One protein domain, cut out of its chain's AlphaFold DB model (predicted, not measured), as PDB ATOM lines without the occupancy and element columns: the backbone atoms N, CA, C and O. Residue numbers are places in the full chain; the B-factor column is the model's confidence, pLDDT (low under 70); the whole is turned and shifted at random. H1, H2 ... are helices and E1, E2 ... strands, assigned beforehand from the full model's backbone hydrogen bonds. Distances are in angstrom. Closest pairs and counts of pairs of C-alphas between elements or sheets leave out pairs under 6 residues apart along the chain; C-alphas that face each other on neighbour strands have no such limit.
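AT A GLANCE: This is residues 150 to 193 of the 233 residues of an uncharacterized protein of Sphingobacterium alimentarium (UniProt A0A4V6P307). Two helices, H1 and H2, make a narrow V, and a small two-stranded hairpin, E1 and E2, covers one side of it, with E2 nearer to H1. The printed part has 44 residues, in the order H1, H2, E1, E2, class mixed, with an antiparallel sheet. It is compact, with a radius of gyration of the C-alphas of 9.8 A and spans of 29 by 21 by 16 A.

IN THESE COORDINATES: H1, residues 152 to 162, begins at C-alpha (-34.663, 47.404, 19.195) and is 16.5 A long. H2 is residues 164 to 173, 15.0 A. E1 is residues 176 to 178, 6.9 A. E2, residues 186 to 188, 7.1 A, ends at C-alpha (-37.832, 44.660, 11.091).

HOW THE PARTS SIT: H1 and H2 touch only at the corner, closest C-alphas Met 160 and Arg 167, 4.5 A; they run opposite ways at a shallow tilt of 34 degrees, only just short of steep. O i to N i+4 pairs are within hydrogen-bond range in 5 of 7 for H1 and 4 of 6 for H2. The closest C-alphas of H1 and E2 are Thr 157 and Tyr 186, 5.6 A. In the hairpin E1 and E2, N 177 and O 187 are 2.9 A apart, within hydrogen-bond range. H2 and E2 are apart.

THE WHOLE: The farthest C-alphas, Asp 165 and Glu 193, are 29.8 A apart. The printed part has no cut and no long link. Residues 178 to 185 and 190 to 192 have pLDDT under 70.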
ATOM      1  N   THR A 150     -31.793  52.645  13.291       79.31
ATOM      2  CA  THR A 150     -31.889  51.377  14.025       79.31
ATOM      3  C   THR A 150     -33.122  51.309  14.916       79.31
ATOM      4  O   THR A 150     -33.818  52.291  15.185       79.31
ATOM      5  N   SER A 151     -33.496  50.104  15.320       80.44
ATOM      6  CA  SER A 151     -34.561  49.848  16.286       80.44
ATOM      7  C   SER A 151     -34.165  48.698  17.193       80.44
ATOM      8  O   SER A 151     -33.297  47.900  16.846       80.44
ATOM      9  N   PHE A 152     -34.841  48.569  18.332       80.75
ATOM     10  CA  PHE A 152     -34.663  47.404  19.195       80.75
ATOM     11  C   PHE A 152     -34.907  46.084  18.446       80.75
ATOM     12  O   PHE A 152     -34.203  45.106  18.663       80.75
ATOM     13  N   VAL A 153     -35.835  46.080  17.483       82.88
ATOM     14  CA  VAL A 153     -36.118  44.906  16.650       82.88
ATOM     15  C   VAL A 153     -34.908  44.505  15.798       82.88
ATOM     16  O   VAL A 153     -34.718  43.316  15.589       82.88
ATOM     17  N   ASN A 154     -34.046  45.445  15.381       81.12
ATOM     18  CA  ASN A 154     -32.794  45.110  14.683       81.12
ATOM     19  C   ASN A 154     -31.844  44.293  15.575       81.12
ATOM     20  O   ASN A 154     -31.236  43.332  15.122       81.12
ATOM     21  N   ASN A 155     -31.749  44.634  16.862       83.94
ATOM     22  CA  ASN A 155     -30.947  43.848  17.799       83.94
ATOM     23  C   ASN A 155     -31.534  42.440  17.997       83.94
ATOM     24  O   ASN A 155     -30.797  41.460  18.047       83.94
ATOM     25  N   LEU A 156     -32.865  42.327  18.049       86.75
ATOM     26  CA  LEU A 156     -33.527  41.027  18.132       86.75
ATOM     27  C   LEU A 156     -33.305  40.191  16.866       86.75
ATOM     28  O   LEU A 156     -33.093  38.990  16.989       86.75
ATOM     29  N   THR A 157     -33.305  40.793  15.670       82.50
ATOM     30  CA  THR A 157     -32.993  40.069  14.425       82.50
ATOM     31  C   THR A 157     -31.563  39.539  14.395       82.50
ATOM     32  O   THR A 157     -31.356  38.448  13.871       82.50
ATOM     33  N   ASP A 158     -30.604  40.240  15.005       82.81
ATOM     34  CA  ASP A 158     -29.230  39.738  15.141       82.81
ATOM     35  C   ASP A 158     -29.181  38.517  16.073       82.81
ATOM     36  O   ASP A 158     -28.588  37.498  15.730       82.81
ATOM     37  N   LEU A 159     -29.896  38.554  17.206       85.00
ATOM     38  CA  LEU A 159     -30.008  37.404  18.119       85.00
ATOM     39  C   LEU A 159     -30.670  36.183  17.462       85.00
ATOM     40  O   LEU A 159     -30.326  35.046  17.782       85.00
ATOM     41  N   MET A 160     -31.596  36.394  16.518       84.12
ATOM     42  CA  MET A 160     -32.187  35.295  15.746       84.12
ATOM     43  C   MET A 160     -31.149  34.544  14.901       84.12
ATOM     44  O   MET A 160     -31.373  33.373  14.586       84.12
ATOM     45  N   ALA A 161     -30.046  35.185  14.496       80.31
ATOM     46  CA  ALA A 161     -28.999  34.523  13.723       80.31
ATOM     47  C   ALA A 161     -28.284  33.448  14.558       80.31
ATOM     48  O   ALA A 161     -28.060  32.340  14.062       80.31
ATOM     49  N   ASP A 162     -28.027  33.744  15.833       84.19
ATOM     50  CA  ASP A 162     -27.256  32.886  16.734       84.19
ATOM     51  C   ASP A 162     -28.113  31.847  17.481       84.19
ATOM     52  O   ASP A 162     -27.641  30.742  17.748       84.19
ATOM     53  N   ASP A 163     -29.382  32.151  17.780       87.94
ATOM     54  CA  ASP A 163     -30.280  31.274  18.548       87.94
ATOM     55  C   ASP A 163     -31.466  30.780  17.697       87.94
ATOM     56  O   ASP A 163     -32.375  31.531  17.328       87.94
ATOM     57  N   SER A 164     -31.470  29.481  17.374       86.12
ATOM     58  CA  SER A 164     -32.531  28.845  16.585       86.12
ATOM     59  C   SER A 164     -33.868  28.725  17.312       86.12
ATOM     60  O   SER A 164     -34.913  28.766  16.656       86.12
ATOM     61  N   ASP A 165     -33.850  28.570  18.633       89.06
ATOM     62  CA  ASP A 165     -35.063  28.413  19.433       89.06
ATOM     63  C   ASP A 165     -35.754  29.767  19.581       89.06
ATOM     64  O   ASP A 165     -36.938  29.897  19.254       89.06
ATOM     65  N   PHE A 166     -34.986  30.801  19.938       88.81
ATOM     66  CA  PHE A 166     -35.469  32.180  19.967       88.81
ATOM     67  C   PHE A 166     -36.014  32.614  18.602       88.81
ATOM     68  O   PHE A 166     -37.112  33.159  18.510       88.81
ATOM     69  N   ARG A 167     -35.301  32.309  17.513       86.75
ATOM     70  CA  ARG A 167     -35.732  32.610  16.139       86.75
ATOM     71  C   ARG A 167     -37.084  32.004  15.775       86.75
ATOM     72  O   ARG A 167     -37.909  32.685  15.161       86.75
ATOM     73  N   ASN A 168     -37.319  30.739  16.120       85.81
ATOM     74  CA  ASN A 168     -38.571  30.048  15.800       85.81
ATOM     75  C   ASN A 168     -39.774  30.623  16.557       85.81
ATOM     76  O   ASN A 168     -40.896  30.597  16.035       85.81
ATOM     77  N   ASP A 169     -39.549  31.138  17.763       87.12
ATOM     78  CA  ASP A 169     -40.581  31.805  18.550       87.12
ATOM     79  C   ASP A 169     -40.795  33.250  18.079       87.12
ATOM     80  O   ASP A 169     -41.894  33.629  17.669       87.12
ATOM     81  N   PHE A 170     -39.719  34.037  18.003       86.06
ATOM     82  CA  PHE A 170     -39.776  35.461  17.692       86.06
ATOM     83  C   PHE A 170     -40.253  35.759  16.266       86.06
ATOM     84  O   PHE A 170     -40.942  36.758  16.054       86.06
ATOM     85  N   ARG A 171     -40.006  34.878  15.282       81.50
ATOM     86  CA  ARG A 171     -40.561  35.031  13.921       81.50
ATOM     87  C   ARG A 171     -42.098  35.116  13.915       81.50
ATOM     88  O   ARG A 171     -42.667  35.717  13.010       81.50
ATOM     89  N   LYS A 172     -42.787  34.551  14.914       83.94
ATOM     90  CA  LYS A 172     -44.258  34.597  15.026       83.94
ATOM     91  C   LYS A 172     -44.791  35.921  15.585       83.94
ATOM     92  O   LYS A 172     -46.002  36.105  15.643       83.94
ATOM     93  N   SER A 173     -43.913  36.838  15.994       83.50
ATOM     94  CA  SER A 173     -44.289  38.129  16.589       83.50
ATOM     95  C   SER A 173     -44.901  39.128  15.598       83.50
ATOM     96  O   SER A 173     -45.445  40.139  16.033       83.50
ATOM     97  N   ASN A 174     -44.814  38.872  14.285       79.81
ATOM     98  CA  ASN A 174     -45.166  39.819  13.215       79.81
ATOM     99  C   ASN A 174     -44.400  41.156  13.289       79.81
ATOM    100  O   ASN A 174     -44.858  42.161  12.752       79.81
ATOM    101  N   LEU A 175     -43.244  41.186  13.961       80.94
ATOM    102  CA  LEU A 175     -42.358  42.356  14.009       80.94
ATOM    103  C   LEU A 175     -41.224  42.278  12.981       80.94
ATOM    104  O   LEU A 175     -40.556  43.281  12.729       80.94
ATOM    105  N   VAL A 176     -41.008  41.100  12.395       81.44
ATOM    106  CA  VAL A 176     -39.901  40.795  11.484       81.44
ATOM    107  C   VAL A 176     -40.395  40.041  10.260       81.44
ATOM    108  O   VAL A 176     -41.291  39.202  10.366       81.44
ATOM    109  N   GLU A 177     -39.782  40.307   9.115       75.62
ATOM    110  CA  GLU A 177     -40.029  39.580   7.873       75.62
ATOM    111  C   GLU A 177     -38.787  38.784   7.455       75.62
ATOM    112  O   GLU A 177     -37.648  39.120   7.791       75.62
ATOM    113  N   ILE A 178     -39.037  37.668   6.771       69.75
ATOM    114  CA  ILE A 178     -38.023  36.794   6.183       69.75
ATOM    115  C   ILE A 178     -37.822  37.209   4.726       69.75
ATOM    116  O   ILE A 178     -38.796  37.413   4.002       69.75
ATOM    117  N   PHE A 179     -36.572  37.277   4.269       63.50
ATOM    118  CA  PHE A 179     -36.292  37.366   2.837       63.50
ATOM    119  C   PHE A 179     -36.799  36.119   2.087       63.50
ATOM    120  O   PHE A 179     -36.883  35.040   2.670       63.50
ATOM    121  N   PRO A 180     -37.067  36.201   0.772       51.50
ATOM    122  CA  PRO A 180     -37.460  35.040  -0.038       51.50
ATOM    123  C   PRO A 180     -36.516  33.829   0.096       51.50
ATOM    124  O   PRO A 180     -36.934  32.691  -0.119       51.50
ATOM    125  N   THR A 181     -35.262  34.064   0.490       52.03
ATOM    126  CA  THR A 181     -34.228  33.060   0.739       52.03
ATOM    127  C   THR A 181     -33.734  33.124   2.187       52.03
ATOM    128  O   THR A 181     -33.327  34.170   2.681       52.03
ATOM    129  N   ALA A 182     -33.699  31.973   2.872       52.62
ATOM    130  CA  ALA A 182     -33.271  31.853   4.276       52.62
ATOM    131  C   ALA A 182     -31.798  32.243   4.544       52.62
ATOM    132  O   ALA A 182     -31.395  32.324   5.700       52.62
ATOM    133  N   ALA A 183     -31.004  32.466   3.490       57.81
ATOM    134  CA  ALA A 183     -29.617  32.917   3.570       57.81
ATOM    135  C   ALA A 183     -29.477  34.436   3.793       57.81
ATOM    136  O   ALA A 183     -28.424  34.875   4.242       57.81
ATOM    137  N   ASP A 184     -30.520  35.224   3.507       61.56
ATOM    138  CA  ASP A 184     -30.430  36.691   3.471       61.56
ATOM    139  C   ASP A 184     -30.799  37.363   4.815       61.56
ATOM    140  O   ASP A 184     -30.589  38.560   4.988       61.56
ATOM    141  N   GLY A 185     -31.307  36.605   5.799       65.88
ATOM    142  CA  GLY A 185     -31.538  37.073   7.176       65.88
ATOM    143  C   GLY A 185     -32.975  37.507   7.517       65.88
ATOM    144  O   GLY A 185     -33.939  37.138   6.843       65.88
ATOM    145  N   TYR A 186     -33.120  38.256   8.615       72.56
ATOM    146  CA  TYR A 186     -34.385  38.800   9.129       72.56
ATOM    147  C   TYR A 186     -34.304  40.327   9.172       72.56
ATOM    148  O   TYR A 186     -33.269  40.858   9.572       72.56
ATOM    149  N   PHE A 187     -35.380  41.038   8.822       73.94
ATOM    150  CA  PHE A 187     -35.433  42.499   8.965       73.94
ATOM    151  C   PHE A 187     -36.709  42.976   9.681       73.94
ATOM    152  O   PHE A 187     -37.758  42.339   9.552       73.94
ATOM    153  N   PRO A 188     -36.654  44.085  10.445       76.06
ATOM    154  CA  PRO A 188     -37.832  44.660  11.091       76.06
ATOM    155  C   PRO A 188     -38.858  45.178  10.080       76.06
ATOM    156  O   PRO A 188     -38.499  45.892   9.147       76.06
ATOM    157  N   LEU A 189     -40.140  44.911  10.331       74.31
ATOM    158  CA  LEU A 189     -41.258  45.444   9.539       74.31
ATOM    159  C   LEU A 189     -41.538  46.932   9.800       74.31
ATOM    160  O   LEU A 189     -42.146  47.614   8.978       74.31
ATOM    161  N   ALA A 190     -41.125  47.445  10.961       68.38
ATOM    162  CA  ALA A 190     -41.310  48.848  11.305       68.38
ATOM    163  C   ALA A 190     -40.441  49.749  10.411       68.38
ATOM    164  O   ALA A 190     -39.242  49.510  10.259       68.38
ATOM    165  N   PHE A 191     -41.052  50.809   9.869       66.12
ATOM    166  CA  PHE A 191     -40.379  51.818   9.048       66.12
ATOM    167  C   PHE A 191     -39.118  52.328   9.763       66.12
ATOM    168  O   PHE A 191     -39.156  52.660  10.951       66.12
ATOM    169  N   GLN A 192     -37.978  52.321   9.068       66.44
ATOM    170  CA  GLN A 192     -36.690  52.566   9.720       66.44
ATOM    171  C   GLN A 192     -36.417  54.048   9.997       66.44
ATOM    172  O   GLN A 192     -35.602  54.343  10.864       66.44
ATOM    173  N   GLU A 193     -37.169  54.947   9.372       71.62
ATOM    174  CA  GLU A 193     -37.012  56.393   9.493       71.62
ATOM    175  C   GLU A 193     -38.007  57.000  10.501       71.62
ATOM    176  O   GLU A 193     -39.166  56.587  10.569       71.62
TER     177      GLU A 193